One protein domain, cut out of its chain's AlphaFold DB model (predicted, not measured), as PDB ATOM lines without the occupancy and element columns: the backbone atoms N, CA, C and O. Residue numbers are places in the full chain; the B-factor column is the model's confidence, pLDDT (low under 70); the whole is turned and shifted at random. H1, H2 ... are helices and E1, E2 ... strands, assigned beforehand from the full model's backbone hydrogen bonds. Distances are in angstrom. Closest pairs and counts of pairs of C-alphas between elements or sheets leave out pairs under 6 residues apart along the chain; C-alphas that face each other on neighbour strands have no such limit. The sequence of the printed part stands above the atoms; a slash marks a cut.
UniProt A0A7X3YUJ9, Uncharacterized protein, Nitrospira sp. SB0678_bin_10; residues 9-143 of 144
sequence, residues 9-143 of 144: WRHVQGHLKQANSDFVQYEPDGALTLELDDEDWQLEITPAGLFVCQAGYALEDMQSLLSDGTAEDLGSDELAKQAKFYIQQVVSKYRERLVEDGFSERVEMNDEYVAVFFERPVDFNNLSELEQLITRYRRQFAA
ATOM      1  N   TRP A   9       3.618   7.959  -9.968       94.75
ATOM      2  CA  TRP A   9       2.501   7.239  -9.351       94.75
ATOM      3  C   TRP A   9       2.882   5.841  -8.870       94.75
ATOM      4  O   TRP A   9       2.680   5.526  -7.704       94.75
ATOM      5  N   ARG A  10       3.525   5.025  -9.712       93.56
ATOM      6  CA  ARG A  10       3.920   3.659  -9.319       93.56
ATOM      7  C   ARG A  10       4.839   3.621  -8.099       93.56
ATOM      8  O   ARG A  10       4.773   2.682  -7.310       93.56
ATOM      9  N   HIS A  11       5.697   4.629  -7.943       94.75
ATOM     10  CA  HIS A  11       6.567   4.733  -6.776       94.75
ATOM     11  C   HIS A  11       5.760   5.064  -5.515       94.75
ATOM     12  O   HIS A  11       5.879   4.356  -4.518       94.75
ATOM     13  N   VAL A  12       4.891   6.074  -5.593       95.94
ATOM     14  CA  VAL A  12       3.990   6.490  -4.503       95.94
ATOM     15  C   VAL A  12       3.073   5.340  -4.093       95.94
ATOM     16  O   VAL A  12       2.974   5.011  -2.917       95.94
ATOM     17  N   GLN A  13       2.455   4.681  -5.067       95.00
ATOM     18  CA  GLN A  13       1.556   3.554  -4.868       95.00
ATOM     19  C   GLN A  13       2.250   2.401  -4.133       95.00
ATOM     20  O   GLN A  13       1.707   1.858  -3.170       95.00
ATOM     21  N   GLY A  14       3.461   2.026  -4.566       94.94
ATOM     22  CA  GLY A  14       4.255   0.991  -3.904       94.94
ATOM     23  C   GLY A  14       4.636   1.376  -2.475       94.94
ATOM     24  O   GLY A  14       4.534   0.545  -1.574       94.94
ATOM     25  N   HIS A  15       5.017   2.637  -2.263       96.12
ATOM     26  CA  HIS A  15       5.353   3.179  -0.947       96.12
ATOM     27  C   HIS A  15       4.154   3.150   0.010       96.12
ATOM     28  O   HIS A  15       4.248   2.582   1.095       96.12
ATOM     29  N   LEU A  16       3.000   3.678  -0.406       95.75
ATOM     30  CA  LEU A  16       1.794   3.740   0.427       95.75
ATOM     31  C   LEU A  16       1.265   2.351   0.797       95.75
ATOM     32  O   LEU A  16       0.924   2.128   1.955       95.75
ATOM     33  N   LYS A  17       1.267   1.397  -0.144       94.69
ATOM     34  CA  LYS A  17       0.885   0.000   0.136       94.69
ATOM     35  C   LYS A  17       1.824  -0.696   1.124       94.69
ATOM     36  O   LYS A  17       1.400  -1.603   1.832       94.69
ATOM     37  N   GLN A  18       3.102  -0.314   1.154       94.19
ATOM     38  CA  GLN A  18       4.060  -0.837   2.133       94.19
ATOM     39  C   GLN A  18       3.891  -0.178   3.504       94.19
ATOM     40  O   GLN A  18       4.016  -0.854   4.522       94.19
ATOM     41  N   ALA A  19       3.620   1.128   3.529       92.19
ATOM     42  CA  ALA A  19       3.452   1.900   4.755       92.19
ATOM     43  C   ALA A  19       2.122   1.607   5.468       92.19
ATOM     44  O   ALA A  19       2.055   1.675   6.696       92.19
ATOM     45  N   ASN A  20       1.067   1.280   4.717       89.06
ATOM     46  CA  ASN A  20      -0.265   1.025   5.248       89.06
ATOM     47  C   ASN A  20      -0.957  -0.109   4.472       89.06
ATOM     48  O   ASN A  20      -1.321   0.053   3.307       89.06
ATOM     49  N   SER A  21      -1.166  -1.244   5.144       89.75
ATOM     50  CA  SER A  21      -1.821  -2.428   4.573       89.75
ATOM     51  C   SER A  21      -3.316  -2.255   4.319       89.75
ATOM     52  O   SER A  21      -3.892  -3.073   3.611       89.75
ATOM     53  N   ASP A  22      -3.933  -1.222   4.893       93.88
ATOM     54  CA  ASP A  22      -5.374  -0.977   4.788       93.88
ATOM     55  C   ASP A  22      -5.763  -0.399   3.414       93.88
ATOM     56  O   ASP A  22      -6.940  -0.355   3.075       93.88
ATOM     57  N   PHE A  23      -4.788   0.051   2.611       96.00
ATOM     58  CA  PHE A  23      -5.063   0.542   1.263       96.00
ATOM     59  C   PHE A  23      -5.513  -0.585   0.330       96.00
ATOM     60  O   PHE A  23      -4.789  -1.558   0.095       96.00
ATOM     61  N   VAL A  24      -6.663  -0.379  -0.302       95.25
ATOM     62  CA  VAL A  24      -7.221  -1.239  -1.344       95.25
ATOM     63  C   VAL A  24      -7.009  -0.589  -2.709       95.25
ATOM     64  O   VAL A  24      -6.960   0.630  -2.850       95.25
ATOM     65  N   GLN A  25      -6.838  -1.418  -3.734       94.44
ATOM     66  CA  GLN A  25      -6.802  -0.980  -5.123       94.44
ATOM     67  C   GLN A  25      -7.752  -1.847  -5.938       94.44
ATOM     68  O   GLN A  25      -7.543  -3.058  -6.031       94.44
ATOM     69  N   TYR A  26      -8.745  -1.217  -6.554       91.19
ATOM     70  CA  TYR A  26      -9.755  -1.907  -7.355       91.19
ATOM     71  C   TYR A  26      -9.312  -2.114  -8.809       91.19
ATOM     72  O   TYR A  26      -9.617  -3.143  -9.409       91.19
ATOM     73  N   GLU A  27      -8.515  -1.189  -9.351       91.12
ATOM     74  CA  GLU A  27      -8.048  -1.224 -10.739       91.12
ATOM     75  C   GLU A  27      -6.515  -1.215 -10.841       91.12
ATOM     76  O   GLU A  27      -5.852  -0.489 -10.092       91.12
ATOM     77  N   PRO A  28      -5.904  -1.968 -11.777       88.44
ATOM     78  CA  PRO A  28      -4.464  -1.907 -12.020       88.44
ATOM     79  C   PRO A  28      -3.998  -0.485 -12.347       88.44
ATOM     80  O   PRO A  28      -4.566   0.170 -13.211       88.44
ATOM     81  N   ASP A  29      -2.950  -0.019 -11.661       89.38
ATOM     82  CA  ASP A  29      -2.444   1.364 -11.748       89.38
ATOM     83  C   ASP A  29      -3.500   2.461 -11.421       89.38
ATOM     84  O   ASP A  29      -3.188   3.645 -11.538       89.38
ATOM     85  N   GLY A  30      -4.700   2.100 -10.948       93.81
ATOM     86  CA  GLY A  30      -5.759   3.016 -10.502       93.81
ATOM     87  C   GLY A  30      -5.546   3.537  -9.081       93.81
ATOM     88  O   GLY A  30      -4.515   3.245  -8.473       93.81
ATOM     89  N   ALA A  31      -6.512   4.294  -8.556       96.69
ATOM     90  CA  ALA A  31      -6.440   4.927  -7.237       96.69
ATOM     91  C   ALA A  31      -6.226   3.928  -6.083       96.69
ATOM     92  O   ALA A  31      -6.545   2.739  -6.182       96.69
ATOM     93  N   LEU A  32      -5.654   4.432  -4.986       97.56
ATOM     94  CA  LEU A  32      -5.617   3.729  -3.707       97.56
ATOM     95  C   LEU A  32      -6.714   4.267  -2.806       97.56
ATOM     96  O   LEU A  32      -6.683   5.451  -2.476       97.56
ATOM     97  N   THR A  33      -7.604   3.384  -2.376       97.19
ATOM     98  CA  THR A  33      -8.735   3.698  -1.505       97.19
ATOM     99  C   THR A  33      -8.450   3.217  -0.090       97.19
ATOM    100  O   THR A  33      -7.843   2.164   0.117       97.19
ATOM    101  N   LEU A  34      -8.859   4.010   0.890       96.19
ATOM    102  CA  LEU A  34      -8.747   3.725   2.307       96.19
ATOM    103  C   LEU A  34     -10.070   4.063   2.984       96.19
ATOM    104  O   LEU A  34     -10.448   5.235   3.037       96.19
ATOM    105  N   GLU A  35     -10.717   3.043   3.536       94.44
ATOM    106  CA  GLU A  35     -11.899   3.218   4.379       94.44
ATOM    107  C   GLU A  35     -11.544   4.012   5.640       94.44
ATOM    108  O   GLU A  35     -10.451   3.868   6.213       94.44
ATOM    109  N   LEU A  36     -12.461   4.878   6.063       93.31
ATOM    110  CA  LEU A  36     -12.319   5.687   7.267       93.31
ATOM    111  C   LEU A  36     -13.255   5.165   8.363       93.31
ATOM    112  O   LEU A  36     -14.157   4.377   8.114       93.31
ATOM    113  N   ASP A  37     -13.018   5.604   9.599       90.94
ATOM    114  CA  ASP A  37     -13.831   5.177  10.746       90.94
ATOM    115  C   ASP A  37     -15.273   5.728  10.685       90.94
ATOM    116  O   ASP A  37     -16.181   5.162  11.289       90.94
ATOM    117  N   ASP A  38     -15.480   6.842   9.974       91.88
ATOM    118  CA  ASP A  38     -16.806   7.327   9.589       91.88
ATOM    119  C   ASP A  38     -17.203   6.564   8.317       91.88
ATOM    120  O   ASP A  38     -16.659   6.849   7.251       91.88
ATOM    121  N   GLU A  39     -18.084   5.566   8.452       89.19
ATOM    122  CA  GLU A  39     -18.418   4.582   7.400       89.19
ATOM    123  C   GLU A  39     -18.996   5.218   6.124       89.19
ATOM    124  O   GLU A  39     -18.972   4.605   5.062       89.19
ATOM    125  N   ASP A  40     -19.488   6.456   6.212       92.31
ATOM    126  CA  ASP A  40     -19.967   7.215   5.057       92.31
ATOM    127  C   ASP A  40     -18.828   7.818   4.212       92.31
ATOM    128  O   ASP A  40     -19.086   8.410   3.159       92.31
ATOM    129  N   TRP A  41     -17.580   7.741   4.684       95.81
ATOM    130  CA  TRP A  41     -16.427   8.397   4.080       95.81
ATOM    131  C   TRP A  41     -15.296   7.434   3.747       95.81
ATOM    132  O   TRP A  41     -14.850   6.630   4.561       95.81
ATOM    133  N   GLN A  42     -14.695   7.665   2.585       96.38
ATOM    134  CA  GLN A  42     -13.438   7.038   2.193       96.38
ATOM    135  C   GLN A  42     -12.434   8.081   1.703       96.38
ATOM    136  O   GLN A  42     -12.782   9.176   1.242       96.38
ATOM    137  N   LEU A  43     -11.158   7.731   1.809       97.44
ATOM    138  CA  LEU A  43     -10.036   8.514   1.310       97.44
ATOM    139  C   LEU A  43      -9.461   7.843   0.068       97.44
ATOM    140  O   LEU A  43      -9.211   6.642   0.077       97.44
ATOM    141  N   GLU A  44      -9.161   8.623  -0.966       97.75
ATOM    142  CA  GLU A  44      -8.423   8.146  -2.131       97.75
ATOM    143  C   GLU A  44      -7.187   8.980  -2.435       97.75
ATOM    144  O   GLU A  44      -7.194  10.209  -2.352       97.75
ATOM    145  N   ILE A  45      -6.126   8.292  -2.853       97.94
ATOM    146  CA  ILE A  45      -4.993   8.900  -3.546       97.94
ATOM    147  C   ILE A  45      -5.043   8.450  -5.002       97.94
ATOM    148  O   ILE A  45      -4.952   7.252  -5.286       97.94
ATOM    149  N   THR A  46      -5.183   9.396  -5.927       97.06
ATOM    150  CA  THR A  46      -5.386   9.083  -7.345       97.06
ATOM    151  C   THR A  46      -4.074   9.107  -8.134       97.06
ATOM    152  O   THR A  46      -3.136   9.823  -7.767       97.06
ATOM    153  N   PRO A  47      -4.005   8.415  -9.286       96.38
ATOM    154  CA  PRO A  47      -2.848   8.490 -10.173       96.38
ATOM    155  C   PRO A  47      -2.564   9.906 -10.683       96.38
ATOM    156  O   PRO A  47      -1.424  10.207 -11.017       96.38
ATOM    157  N   ALA A  48      -3.574  10.780 -10.719       95.00
ATOM    158  CA  ALA A  48      -3.456  12.169 -11.156       95.00
ATOM    159  C   ALA A  48      -2.811  13.100 -10.108       95.00
ATOM    160  O   ALA A  48      -2.645  14.290 -10.368       95.00
ATOM    161  N   GLY A  49      -2.430  12.591  -8.930       95.81
ATOM    162  CA  GLY A  49      -1.847  13.422  -7.871       95.81
ATOM    163  C   GLY A  49      -2.888  14.136  -7.017       95.81
ATOM    164  O   GLY A  49      -2.605  15.208  -6.481       95.81
ATOM    165  N   LEU A  50      -4.090  13.566  -6.893       97.25
ATOM    166  CA  LEU A  50      -5.139  14.099  -6.029       97.25
ATOM    167  C   LEU A  50      -5.238  13.298  -4.734       97.25
ATOM    168  O   LEU A  50      -5.130  12.073  -4.730       97.25
ATOM    169  N   PHE A  51      -5.480  14.024  -3.651       98.00
ATOM    170  CA  PHE A  51      -5.971  13.505  -2.387       98.00
ATOM    171  C   PHE A  51      -7.457  13.829  -2.307       98.00
ATOM    172  O   PHE A  51      -7.847  14.998  -2.405       98.00
ATOM    173  N   VAL A  52      -8.270  12.795  -2.146       98.31
ATOM    174  CA  VAL A  52      -9.721  12.873  -2.253       98.31
ATOM    175  C   VAL A  52     -10.339  12.348  -0.968       98.31
ATOM    176  O   VAL A  52     -10.046  11.233  -0.556       98.31
ATOM    177  N   CYS A  53     -11.197  13.142  -0.337       97.88
ATOM    178  CA  CYS A  53     -12.144  12.651   0.661       97.88
ATOM    179  C   CYS A  53     -13.503  12.584  -0.028       97.88
ATOM    180  O   CYS A  53     -13.957  13.606  -0.546       97.88
ATOM    181  N   GLN A  54     -14.152  11.427  -0.046       97.00
ATOM    182  CA  GLN A  54     -15.444  11.285  -0.711       97.00
ATOM    183  C   GLN A  54     -16.465  10.585   0.173       97.00
ATOM    184  O   GLN A  54     -16.109   9.739   0.990       97.00
ATOM    185  N   ALA A  55     -17.721  10.952  -0.043       96.56
ATOM    186  CA  ALA A  55     -18.891  10.282   0.498       96.56
ATOM    187  C   ALA A  55     -19.862  10.024  -0.655       96.56
ATOM    188  O   ALA A  55     -20.137  10.928  -1.454       96.56
ATOM    189  N   GLY A  56     -20.378   8.805  -0.757       95.06
ATOM    190  CA  GLY A  56     -21.207   8.409  -1.885       95.06
ATOM    191  C   GLY A  56     -21.989   7.136  -1.625       95.06
ATOM    192  O   GLY A  56     -21.679   6.375  -0.719       95.06
ATOM    193  N   TYR A  57     -23.023   6.945  -2.435       93.06
ATOM    194  CA  TYR A  57     -23.938   5.819  -2.344       93.06
ATOM    195  C   TYR A  57     -24.236   5.278  -3.733       93.06
ATOM    196  O   TYR A  57     -24.605   6.046  -4.632       93.06
ATOM    197  N   ALA A  58     -24.144   3.957  -3.885       93.06
ATOM    198  CA  ALA A  58     -24.756   3.285  -5.017       93.06
ATOM    199  C   ALA A  58     -26.283   3.406  -4.906       93.06
ATOM    200  O   ALA A  58     -26.862   3.316  -3.817       93.06
ATOM    201  N   LEU A  59     -26.963   3.611  -6.036       92.06
ATOM    202  CA  LEU A  59     -28.424   3.707  -6.041       92.06
ATOM    203  C   LEU A  59     -29.085   2.381  -5.629       92.06
ATOM    204  O   LEU A  59     -30.152   2.407  -5.020       92.06
ATOM    205  N   GLU A  60     -28.432   1.246  -5.892       90.50
ATOM    206  CA  GLU A  60     -28.866  -0.084  -5.438       90.50
ATOM    207  C   GLU A  60     -28.858  -0.208  -3.904       90.50
ATOM    208  O   GLU A  60     -29.811  -0.722  -3.309       90.50
ATOM    209  N   ASP A  61     -27.831   0.334  -3.243       89.25
ATOM    210  CA  ASP A  61     -27.753   0.349  -1.779       89.25
ATOM    211  C   ASP A  61     -28.844   1.245  -1.190       89.25
ATOM    212  O   ASP A  61     -29.511   0.875  -0.223       89.25
ATOM    213  N   MET A  62     -29.104   2.394  -1.822       89.19
ATOM    214  CA  MET A  62     -30.198   3.284  -1.426       89.19
ATOM    215  C   MET A  62     -31.569   2.640  -1.604       89.19
ATOM    216  O   MET A  62     -32.440   2.807  -0.751       89.19
ATOM    217  N   GLN A  63     -31.771   1.878  -2.677       88.75
ATOM    218  CA  GLN A  63     -32.998   1.113  -2.872       88.75
ATOM    219  C   GLN A  63     -33.171   0.070  -1.768       88.75
ATOM    220  O   GLN A  63     -34.251  -0.049  -1.186       88.75
ATOM    221  N   SER A  64     -32.104  -0.652  -1.438       87.19
ATOM    222  CA  SER A  64     -32.109  -1.653  -0.370       87.19
ATOM    223  C   SER A  64     -32.396  -1.027   1.000       87.19
ATOM    224  O   SER A  64     -33.189  -1.567   1.767       87.19
ATOM    225  N   LEU A  65     -31.822   0.146   1.279       85.44
ATOM    226  CA  LEU A  65     -32.015   0.891   2.525       85.44
ATOM    227  C   LEU A  65     -33.443   1.436   2.675       85.44
ATOM    228  O   LEU A  65     -34.019   1.370   3.758       85.44
ATOM    229  N   LEU A  66     -34.021   1.974   1.599       83.94
ATOM    230  CA  LEU A  66     -35.346   2.603   1.625       83.94
ATOM    231  C   LEU A  66     -36.496   1.602   1.521       83.94
ATOM    232  O   LEU A  66     -37.606   1.907   1.951       83.94
ATOM    233  N   SER A  67     -36.251   0.428   0.940       78.38
ATOM    234  CA  SER A  67     -37.317  -0.540   0.696       78.38
ATOM    235  C   SER A  67     -37.806  -1.235   1.970       78.38
ATOM    236  O   SER A  67     -38.952  -1.663   1.965       78.38
ATOM    237  N   ASP A  68     -37.029  -1.325   3.061       66.56
ATOM    238  CA  ASP A  68     -37.391  -1.942   4.366       66.56
ATOM    239  C   ASP A  68     -38.298  -3.202   4.265       66.56
ATOM    240  O   ASP A  68     -39.246  -3.409   5.024       66.56
ATOM    241  N   GLY A  69     -38.059  -4.049   3.251       55.84
ATOM    242  CA  GLY A  69     -38.841  -5.266   2.972       55.84
ATOM    243  C   GLY A  69     -40.181  -5.074   2.236       55.84
ATOM    244  O   GLY A  69     -40.927  -6.040   2.058       55.84
ATOM    245  N   THR A  70     -40.503  -3.866   1.784       55.94
ATOM    246  CA  THR A  70     -41.662  -3.533   0.946       55.94
ATOM    247  C   THR A  70     -41.285  -3.431  -0.532       55.94
ATOM    248  O   THR A  70     -40.223  -2.945  -0.903       55.94
ATOM    249  N   ALA A  71     -42.170  -3.924  -1.400       53.97
ATOM    250  CA  ALA A  71     -41.949  -4.021  -2.845       53.97
ATOM    251  C   ALA A  71     -42.173  -2.691  -3.598       53.97
ATOM    252  O   ALA A  71     -42.626  -2.716  -4.744       53.97
ATOM    253  N   GLU A  72     -41.948  -1.538  -2.958       64.69
ATOM    254  CA  GLU A  72     -42.050  -0.253  -3.653       64.69
ATOM    255  C   GLU A  72     -40.748   0.011  -4.416       64.69
ATOM    256  O   GLU A  72     -39.717   0.375  -3.853       64.69
ATOM    257  N   ASP A  73     -40.800  -0.245  -5.721       72.94
ATOM    258  CA  ASP A  73     -39.714   0.039  -6.652       72.94
ATOM    259  C   ASP A  73     -39.664   1.552  -6.903       72.94
ATOM    260  O   ASP A  73     -40.458   2.109  -7.670       72.94
ATOM    261  N   LEU A  74     -38.783   2.244  -6.181       78.00
ATOM    262  CA  LEU A  74     -38.504   3.653  -6.429       78.00
ATOM    263  C   LEU A  74     -37.753   3.784  -7.759       78.00
ATOM    264  O   LEU A  74     -36.747   3.120  -7.985       78.00
ATOM    265  N   GLY A  75     -38.211   4.687  -8.627       84.62
ATOM    266  CA  GLY A  75     -37.473   5.016  -9.847       84.62
ATOM    267  C   GLY A  75     -36.105   5.641  -9.539       84.62
ATOM    268  O   GLY A  75     -35.937   6.304  -8.511       84.62
ATOM    269  N   SER A  76     -35.150   5.494 -10.463       84.25
ATOM    270  CA  SER A  76     -33.773   6.006 -10.337       84.25
ATOM    271  C   SER A  76     -33.701   7.495  -9.979       84.25
ATOM    272  O   SER A  76     -32.909   7.883  -9.123       84.25
ATOM    273  N   ASP A  77     -34.581   8.323 -10.547       89.00
ATOM    274  CA  ASP A  77     -34.671   9.756 -10.234       89.00
ATOM    275  C   ASP A  77     -35.001  10.031  -8.763       89.00
ATOM    276  O   ASP A  77     -34.544  11.022  -8.187       89.00
ATOM    277  N   GLU A  78     -35.846   9.198  -8.155       90.00
ATOM    278  CA  GLU A  78     -36.222   9.358  -6.756       90.00
ATOM    279  C   GLU A  78     -35.115   8.833  -5.845       90.00
ATOM    280  O   GLU A  78     -34.714   9.540  -4.921       90.00
ATOM    281  N   LEU A  79     -34.527   7.678  -6.172       91.44
ATOM    282  CA  LEU A  79     -33.351   7.151  -5.472       91.44
ATOM    283  C   LEU A  79     -32.198   8.160  -5.468       91.44
ATOM    284  O   LEU A  79     -31.642   8.451  -4.411       91.44
ATOM    285  N   ALA A  80     -31.895   8.780  -6.610       91.62
ATOM    286  CA  ALA A  80     -30.834   9.777  -6.721       91.62
ATOM    287  C   ALA A  80     -31.103  11.031  -5.870       91.62
ATOM    288  O   ALA A  80     -30.175  11.604  -5.292       91.62
ATOM    289  N   LYS A  81     -32.365  11.464  -5.738       91.50
ATOM    290  CA  LYS A  81     -32.726  12.574  -4.836       91.50
ATOM    291  C   LYS A  81     -32.535  12.198  -3.374       91.50
ATOM    292  O   LYS A  81     -31.999  13.015  -2.627       91.50
ATOM    293  N   GLN A  82     -32.954  10.996  -2.978       92.00
ATOM    294  CA  GLN A  82     -32.789  10.519  -1.604       92.00
ATOM    295  C   GLN A  82     -31.305  10.354  -1.258       92.00
ATOM    296  O   GLN A  82     -30.857  10.888  -0.243       92.00
ATOM    297  N   ALA A  83     -30.522   9.737  -2.149       93.25
ATOM    298  CA  ALA A  83     -29.069   9.619  -2.032       93.25
ATOM    299  C   ALA A  83     -28.415  10.996  -1.859       93.25
ATOM    300  O   ALA A  83     -27.685  11.244  -0.901       93.25
ATOM    301  N   LYS A  84     -28.750  11.948  -2.740       93.50
ATOM    302  CA  LYS A  84     -28.240  13.321  -2.661       93.50
ATOM    303  C   LYS A  84     -28.605  13.999  -1.343       93.50
ATOM    304  O   LYS A  84     -27.762  14.687  -0.775       93.50
ATOM    305  N   PHE A  85     -29.844  13.849  -0.877       92.25
ATOM    306  CA  PHE A  85     -30.282  14.443   0.384       92.25
ATOM    307  C   PHE A  85     -29.492  13.879   1.566       92.25
ATOM    308  O   PHE A  85     -28.993  14.654   2.382       92.25
ATOM    309  N   TYR A  86     -29.323  12.556   1.622       92.19
ATOM    310  CA  TYR A  86     -28.542  11.889   2.659       92.19
ATOM    311  C   TYR A  86     -27.076  12.346   2.640       92.19
ATOM    312  O   TYR A  86     -26.574  12.854   3.644       92.19
ATOM    313  N   ILE A  87     -26.420  12.295   1.475       94.75
ATOM    314  CA  ILE A  87     -25.021  12.720   1.321       94.75
ATOM    315  C   ILE A  87     -24.850  14.185   1.729       94.75
ATOM    316  O   ILE A  87     -23.878  14.529   2.393       94.75
ATOM    317  N   GLN A  88     -25.803  15.066   1.405       93.81
ATOM    318  CA  GLN A  88     -25.750  16.464   1.841       93.81
ATOM    319  C   GLN A  88     -25.721  16.622   3.369       93.81
ATOM    320  O   GLN A  88     -25.061  17.546   3.851       93.81
ATOM    321  N   GLN A  89     -26.397  15.745   4.119       92.69
ATOM    322  CA  GLN A  89     -26.328  15.732   5.582       92.69
ATOM    323  C   GLN A  89     -24.957  15.248   6.058       92.69
ATOM    324  O   GLN A  89     -24.314  15.954   6.837       92.69
ATOM    325  N   VAL A  90     -24.475  14.121   5.527       92.81
ATOM    326  CA  VAL A  90     -23.150  13.553   5.835       92.81
ATOM    327  C   VAL A  90     -22.045  14.587   5.626       92.81
ATOM    328  O   VAL A  90     -21.244  14.855   6.525       92.81
ATOM    329  N   VAL A  91     -22.020  15.236   4.457       95.12
ATOM    330  CA  VAL A  91     -20.931  16.160   4.119       95.12
ATOM    331  C   VAL A  91     -20.986  17.461   4.900       95.12
ATOM    332  O   VAL A  91     -19.945  18.077   5.124       95.12
ATOM    333  N   SER A  92     -22.169  17.884   5.362       94.44
ATOM    334  CA  SER A  92     -22.327  19.141   6.105       94.44
ATOM    335  C   SER A  92     -21.452  19.208   7.362       94.44
ATOM    336  O   SER A  92     -20.949  20.278   7.699       94.44
ATOM    337  N   LYS A  93     -21.196  18.053   7.988       91.75
ATOM    338  CA  LYS A  93     -20.372  17.884   9.189       91.75
ATOM    339  C   LYS A  93     -18.899  18.258   8.988       91.75
ATOM    340  O   LYS A  93     -18.256  18.717   9.928       91.75
ATOM    341  N   TYR A  94     -18.371  18.087   7.773       94.38
ATOM    342  CA  TYR A  94     -16.948  18.287   7.467       94.38
ATOM    343  C   TYR A  94     -16.678  19.349   6.395       94.38
ATOM    344  O   TYR A  94     -15.539  19.807   6.279       94.38
ATOM    345  N   ARG A  95     -17.701  19.757   5.629       95.69
ATOM    346  CA  ARG A  95     -17.581  20.626   4.447       95.69
ATOM    347  C   ARG A  95     -16.784  21.898   4.716       95.69
ATOM    348  O   ARG A  95     -15.839  22.165   3.986       95.69
ATOM    349  N   GLU A  96     -17.155  22.672   5.737       95.88
ATOM    350  CA  GLU A  96     -16.511  23.966   6.022       95.88
ATOM    351  C   GLU A  96     -15.002  23.795   6.220       95.88
ATOM    352  O   GLU A  96     -14.204  24.428   5.535       95.88
ATOM    353  N   ARG A  97     -14.612  22.830   7.056       94.81
ATOM    354  CA  ARG A  97     -13.207  22.541   7.339       94.81
ATOM    355  C   ARG A  97     -12.443  22.007   6.126       94.81
ATOM    356  O   ARG A  97     -11.290  22.375   5.936       94.81
ATOM    357  N   LEU A  98     -13.047  21.138   5.314       96.75
ATOM    358  CA  LEU A  98     -12.406  20.641   4.089       96.75
ATOM    359  C   LEU A  98     -12.141  21.790   3.108       96.75
ATOM    360  O   LEU A  98     -11.048  21.889   2.555       96.75
ATOM    361  N   VAL A  99     -13.101  22.701   2.943       96.62
ATOM    362  CA  VAL A  99     -12.927  23.900   2.111       96.62
ATOM    363  C   VAL A  99     -11.825  24.807   2.669       96.62
ATOM    364  O   VAL A  99     -10.966  25.256   1.911       96.62
ATOM    365  N   GLU A 100     -11.782  25.034   3.985       96.62
ATOM    366  CA  GLU A 100     -10.703  25.789   4.644       96.62
ATOM    367  C   GLU A 100      -9.322  25.137   4.470       96.62
ATOM    368  O   GLU A 100      -8.321  25.833   4.295       96.62
ATOM    369  N   ASP A 101      -9.263  23.803   4.458       95.94
ATOM    370  CA  ASP A 101      -8.049  23.020   4.203       95.94
ATOM    371  C   ASP A 101      -7.647  22.987   2.707       95.94
ATOM    372  O   ASP A 101      -6.671  22.320   2.334       95.94
ATOM    373  N   GLY A 102      -8.362  23.725   1.847       96.62
ATOM    374  CA  GLY A 102      -8.026  23.950   0.439       96.62
ATOM    375  C   GLY A 102      -8.599  22.923  -0.534       96.62
ATOM    376  O   GLY A 102      -8.117  22.832  -1.664       96.62
ATOM    377  N   PHE A 103      -9.594  22.141  -0.118       98.25
ATOM    378  CA  PHE A 103     -10.280  21.211  -1.009       98.25
ATOM    379  C   PHE A 103     -11.310  21.923  -1.889       98.25
ATOM    380  O   PHE A 103     -11.992  22.855  -1.461       98.25
ATOM    381  N   SER A 104     -11.457  21.433  -3.117       97.88
ATOM    382  CA  SER A 104     -12.545  21.801  -4.023       97.88
ATOM    383  C   SER A 104     -13.640  20.742  -3.963       97.88
ATOM    384  O   SER A 104     -13.350  19.553  -4.071       97.88
ATOM    385  N   GLU A 105     -14.889  21.170  -3.779       97.31
ATOM    386  CA  GLU A 105     -16.050  20.273  -3.766       97.31
ATOM    387  C   GLU A 105     -16.552  20.025  -5.195       97.31
ATOM    388  O   GLU A 105     -16.786  20.966  -5.961       97.31
ATOM    389  N   ARG A 106     -16.766  18.755  -5.537       96.44
ATOM    390  CA  ARG A 106     -17.366  18.297  -6.790       96.44
ATOM    391  C   ARG A 106     -18.463  17.291  -6.477       96.44
ATOM    392  O   ARG A 106     -18.300  16.432  -5.622       96.44
ATOM    393  N   VAL A 107     -19.586  17.389  -7.179       95.25
ATOM    394  CA  VAL A 107     -20.701  16.443  -7.046       95.25
ATOM    395  C   VAL A 107     -20.814  15.655  -8.339       95.25
ATOM    396  O   VAL A 107     -20.824  16.256  -9.415       95.25
ATOM    397  N   GLU A 108     -20.931  14.338  -8.233       95.31
ATOM    398  CA  GLU A 108     -21.221  13.451  -9.356       95.31
ATOM    399  C   GLU A 108     -22.516  12.686  -9.099       95.31
ATOM    400  O   GLU A 108     -22.827  12.296  -7.974       95.31
ATOM    401  N   MET A 109     -23.303  12.535 -10.155       93.12
ATOM    402  CA  MET A 109     -24.581  11.844 -10.136       93.12
ATOM    403  C   MET A 109     -24.796  11.226 -11.509       93.12
ATOM    404  O   MET A 109     -24.755  11.934 -12.519       93.12
ATOM    405  N   ASN A 110     -25.026   9.924 -11.532       92.25
ATOM    406  CA  ASN A 110     -25.387   9.163 -12.720       92.25
ATOM    407  C   ASN A 110     -26.406   8.076 -12.332       92.25
ATOM    408  O   ASN A 110     -26.924   8.077 -11.215       92.25
ATOM    409  N   ASP A 111     -26.710   7.175 -13.263       89.19
ATOM    410  CA  ASP A 111     -27.713   6.123 -13.058       89.19
ATOM    411  C   ASP A 111     -27.240   4.995 -12.119       89.19
ATOM    412  O   ASP A 111     -28.024   4.112 -11.783       89.19
ATOM    413  N   GLU A 112     -25.977   5.013 -11.689       92.50
ATOM    414  CA  GLU A 112     -25.374   3.998 -10.820       92.50
ATOM    415  C   GLU A 112     -25.166   4.519  -9.393       92.50
ATOM    416  O   GLU A 112     -25.388   3.784  -8.430       92.50
ATOM    417  N   TYR A 113     -24.770   5.786  -9.229       94.38
ATOM    418  CA  TYR A 113     -24.434   6.343  -7.920       94.38
ATOM    419  C   TYR A 113     -24.613   7.863  -7.815       94.38
ATOM    420  O   TYR A 113     -24.708   8.603  -8.802       94.38
ATOM    421  N   VAL A 114     -24.594   8.340  -6.568       96.25
ATOM    422  CA  VAL A 114     -24.432   9.756  -6.213       96.25
ATOM    423  C   VAL A 114     -23.247   9.884  -5.269       96.25
ATOM    424  O   VAL A 114     -23.160   9.139  -4.298       96.25
ATOM    425  N   ALA A 115     -22.349  10.832  -5.526       97.19
ATOM    426  CA  ALA A 115     -21.182  11.065  -4.685       97.19
ATOM    427  C   ALA A 115     -20.812  12.550  -4.605       97.19
ATOM    428  O   ALA A 115     -21.063  13.343  -5.518       97.19
ATOM    429  N   VAL A 116     -20.189  12.920  -3.490       98.00
ATOM    430  CA  VAL A 116     -19.534  14.210  -3.292       98.00
ATOM    431  C   VAL A 116     -18.059  13.954  -3.027       98.00
ATOM    432  O   VAL A 116     -17.698  13.216  -2.113       98.00
ATOM    433  N   PHE A 117     -17.219  14.610  -3.816       97.94
ATOM    434  CA  PHE A 117     -15.771  14.551  -3.744       97.94
ATOM    435  C   PHE A 117     -15.250  15.879  -3.216       97.94
ATOM    436  O   PHE A 117     -15.602  16.947  -3.717       97.94
ATOM    437  N   PHE A 118     -14.370  15.809  -2.230       98.31
ATOM    438  CA  PHE A 118     -13.504  16.907  -1.842       98.31
ATOM    439  C   PHE A 118     -12.115  16.564  -2.344       98.31
ATOM    440  O   PHE A 118     -11.501  15.611  -1.868       98.31
ATOM    441  N   GLU A 119     -11.603  17.362  -3.274       98.25
ATOM    442  CA  GLU A 119     -10.355  17.078  -3.981       98.25
ATOM    443  C   GLU A 119      -9.318  18.171  -3.721       98.25
ATOM    444  O   GLU A 119      -9.620  19.368  -3.776       98.25
ATOM    445  N   ARG A 120      -8.066  17.776  -3.479       97.31
ATOM    446  CA  ARG A 120      -6.921  18.693  -3.500       97.31
ATOM    447  C   ARG A 120      -5.700  18.043  -4.147       97.31
ATOM    448  O   ARG A 120      -5.484  16.845  -3.959       97.31
ATOM    449  N   PRO A 121      -4.858  18.808  -4.857       96.88
ATOM    450  CA  PRO A 121      -3.584  18.294  -5.339       96.88
ATOM    451  C   PRO A 121      -2.627  18.005  -4.175       96.88
ATOM    452  O   PRO A 121      -2.644  18.684  -3.140       96.88
ATOM    453  N   VAL A 122      -1.762  17.012  -4.366       96.19
ATOM    454  CA  VAL A 122      -0.670  16.655  -3.453       96.19
ATOM    455  C   VAL A 122       0.647  16.503  -4.206       96.19
ATOM    456  O   VAL A 122       0.675  16.138  -5.378       96.19
ATOM    457  N   ASP A 123       1.756  16.781  -3.521       94.44
ATOM    458  CA  ASP A 123       3.089  16.617  -4.094       94.44
ATOM    459  C   ASP A 123       3.605  15.192  -3.876       94.44
ATOM    460  O   ASP A 123       4.001  14.801  -2.778       94.44
ATOM    461  N   PHE A 124       3.654  14.414  -4.955       95.25
ATOM    462  CA  PHE A 124       4.206  13.058  -4.951       95.25
ATOM    463  C   PHE A 124       5.725  12.994  -4.752       95.25
ATOM    464  O   PHE A 124       6.256  11.910  -4.516       95.25
ATOM    465  N   ASN A 125       6.428  14.127  -4.781       94.19
ATOM    466  CA  ASN A 125       7.834  14.194  -4.387       94.19
ATOM    467  C   ASN A 125       8.010  14.360  -2.869       94.19
ATOM    468  O   ASN A 125       9.119  14.170  -2.367       94.19
ATOM    469  N   ASN A 126       6.938  14.669  -2.126       95.38
ATOM    470  CA  ASN A 126       6.959  14.838  -0.676       95.38
ATOM    471  C   ASN A 126       6.102  13.779   0.038       95.38
ATOM    472  O   ASN A 126       5.066  14.066   0.638       95.38
ATOM    473  N   LEU A 127       6.564  12.524   0.006       95.44
ATOM    474  CA  LEU A 127       5.836  11.387   0.586       95.44
ATOM    475  C   LEU A 127       5.581  11.526   2.095       95.44
ATOM    476  O   LEU A 127       4.546  11.085   2.580       95.44
ATOM    477  N   SER A 128       6.481  12.184   2.832       95.75
ATOM    478  CA  SER A 128       6.299  12.428   4.271       95.75
ATOM    479  C   SER A 128       5.108  13.349   4.550       95.75
ATOM    480  O   SER A 128       4.332  13.104   5.473       95.75
ATOM    481  N   GLU A 129       4.928  14.398   3.744       95.81
ATOM    482  CA  GLU A 129       3.761  15.278   3.855       95.81
ATOM    483  C   GLU A 129       2.472  14.540   3.482       95.81
ATOM    484  O   GLU A 129       1.466  14.677   4.179       95.81
ATOM    485  N   LEU A 130       2.514  13.698   2.445       96.50
ATOM    486  CA  LEU A 130       1.379  12.869   2.046       96.50
ATOM    487  C   LEU A 130       0.946  11.909   3.169       96.50
ATOM    488  O   LEU A 130      -0.234  11.850   3.508       96.50
ATOM    489  N   GLU A 131       1.882  11.203   3.801       96.38
ATOM    490  CA  GLU A 131       1.594  10.307   4.932       96.38
ATOM    491  C   GLU A 131       1.028  11.047   6.150       96.38
ATOM    492  O   GLU A 131       0.110  10.559   6.821       96.38
ATOM    493  N   GLN A 132       1.550  12.243   6.436       96.19
ATOM    494  CA  GLN A 132       1.021  13.100   7.496       96.19
ATOM    495  C   GLN A 132      -0.409  13.543   7.189       96.19
ATOM    496  O   GLN A 132      -1.250  13.541   8.090       96.19
ATOM    497  N   LEU A 133      -0.702  13.872   5.928       96.06
ATOM    498  CA  LEU A 133      -2.040  14.240   5.475       96.06
ATOM    499  C   LEU A 133      -3.019  13.069   5.628       96.06
ATOM    500  O   LEU A 133      -4.077  13.245   6.231       96.06
ATOM    501  N   ILE A 134      -2.631  11.865   5.194       96.31
ATOM    502  CA  ILE A 134      -3.417  10.631   5.374       96.31
ATOM    503  C   ILE A 134      -3.717  10.416   6.861       96.31
ATOM    504  O   ILE A 134      -4.871  10.270   7.261       96.31
ATOM    505  N   THR A 135      -2.687  10.462   7.707       95.56
ATOM    506  CA  THR A 135      -2.829  10.256   9.156       95.56
ATOM    507  C   THR A 135      -3.742  11.305   9.794       95.56
ATOM    508  O   THR A 135      -4.545  10.982  10.674       95.56
ATOM    509  N   ARG A 136      -3.629  12.568   9.367       95.12
ATOM    510  CA  ARG A 136      -4.473  13.667   9.845       95.12
ATOM    511  C   ARG A 136      -5.940  13.411   9.513       95.12
ATOM    512  O   ARG A 136      -6.764  13.537  10.418       95.12
ATOM    513  N   TYR A 137      -6.260  13.053   8.270       95.12
ATOM    514  CA  TYR A 137      -7.651  12.850   7.865       95.12
ATOM    515  C   TYR A 137      -8.252  11.574   8.444       95.12
ATOM    516  O   TYR A 137      -9.368  11.651   8.943       95.12
ATOM    517  N   ARG A 138      -7.497  10.471   8.562       93.94
ATOM    518  CA  ARG A 138      -7.955   9.297   9.335       93.94
ATOM    519  C   ARG A 138      -8.435   9.693  10.733       93.94
ATOM    520  O   ARG A 138      -9.550   9.380  11.119       93.94
ATOM    521  N   ARG A 139      -7.630  10.467  11.472       93.19
ATOM    522  CA  ARG A 139      -8.012  10.945  12.815       93.19
ATOM    523  C   ARG A 139      -9.177  11.929  12.803       93.19
ATOM    524  O   ARG A 139      -9.933  11.979  13.764       93.19
ATOM    525  N   GLN A 140      -9.273  12.759  11.770       91.38
ATOM    526  CA  GLN A 140     -10.334  13.755  11.660       91.38
ATOM    527  C   GLN A 140     -11.704  13.101  11.490       91.38
ATOM    528  O   GLN A 140     -12.649  13.562  12.120       91.38
ATOM    529  N   PHE A 141     -11.790  12.037  10.692       90.94
ATOM    530  CA  PHE A 141     -13.021  11.270  10.503       90.94
ATOM    531  C   PHE A 141     -13.292  10.291  11.661       90.94
ATOM    532  O   PHE A 141     -14.442   9.997  11.957       90.94
ATOM    533  N   ALA A 142     -12.263   9.890  12.415       85.94
ATOM    534  CA  ALA A 142     -12.422   9.092  13.635       85.94
ATOM    535  C   ALA A 142     -13.036   9.842  14.829       85.94
ATOM    536  O   ALA A 142     -13.556   9.219  15.750       85.94
ATOM    537  N   ALA A 143     -12.951  11.177  14.873       63.56
ATOM    538  CA  ALA A 143     -13.327  11.984  16.044       63.56
ATOM    539  C   ALA A 143     -14.847  12.248  16.181       63.56
ATOM    540  O   ALA A 143     -15.240  13.282  16.721       63.56
TER     541      ALA A 143
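Overview. This is residues 9 to 143 of the 144 residues of an uncharacterized protein of Nitrospira sp. SB0678_bin_10 (UniProt A0A7X3YUJ9). What would one see first? A twisted sheet of five strands has two long helices over one face, H3 over E3 and E5 towards one end and H5 over E2 towards the other, with H2 by H3 and H1 by H5 at the two ends of the length. What are its parts? The printed part has 135 residues with five named helices and five named strands, in the order H1 E1 E2 E3 H2 H3 H4 E4 E5 H5; the sheet's order is E1, E2, E3, E5, E4, all antiparallel, and the class is mixed, helices and strands. How large is it? It is compact, with a radius of gyration of the C-alphas of 16.2 A, yet elongated, spanning 51 by 33 by 24 A.

Along the chain. Where are the strands? E1 is residues 32 to 35, E2 42 to 45, E3 50 to 58 at 22.4 A, E4 104 to 109 at 16.8 A, and E5 113 to 121 at 24.2 A. E3 bends by 61 degrees at residue 53. Where are the helices? H1 is residues 9 to 19, from C-alpha 9 at (2.501, 7.239, -9.351), and H2 is 59 to 67. H3 is 76 to 92 at 24.0 A, H4 95 to 100, and H5 127 to 142 at 22.6 A, ending at C-alpha 142 at (-12.422, 9.092, 13.635).

Arrangement. How are the strands joined? E1, E2 and E3 form a meander, each strand the antiparallel neighbour of the one before, with N 34 and O 43 at 2.8 A and N 44 and O 52 at 2.8 A. N 53 and O 118 of E3 and E5 are 2.9 A apart, and N 106 and O 117 of the hairpin E4 and E5 2.8 A. Which helices are on the sheet? H3 and H5 lie on the same face, in two layers, helices on one face of a sheet, at heights over the sheet of 8.1 A and 10.0 A; both run along the strands, and they are apart. The closest C-alphas of H3 and E5 are Ala 83 and Val 114, 6.2 A. What of the others? H1, H2 and H4 only graze the sheet. H2 and H3 touch, about perpendicular at 88 degrees, closest at C-alphas 59 and 79, 6.0 A; H1 and H5 are close but not clearly touching, closest at C-alphas 12 and 127, 7.3 A. Every O i to N i+4 pair is within hydrogen-bond range in H1, H2, H3, H4 and H5.

Size, cuts and confidence. How far does it reach? The two C-alphas farthest apart, those of Ala 71 and Asn 125, are 53.0 A apart. Is it unbroken? The printed part has no cut, and the link from H1 to E1, residues 20 to 31, is long. Where is confidence low? Residues 68 to 72 and residue 143 are under 70, while the mean pLDDT of the printed part is 92.1.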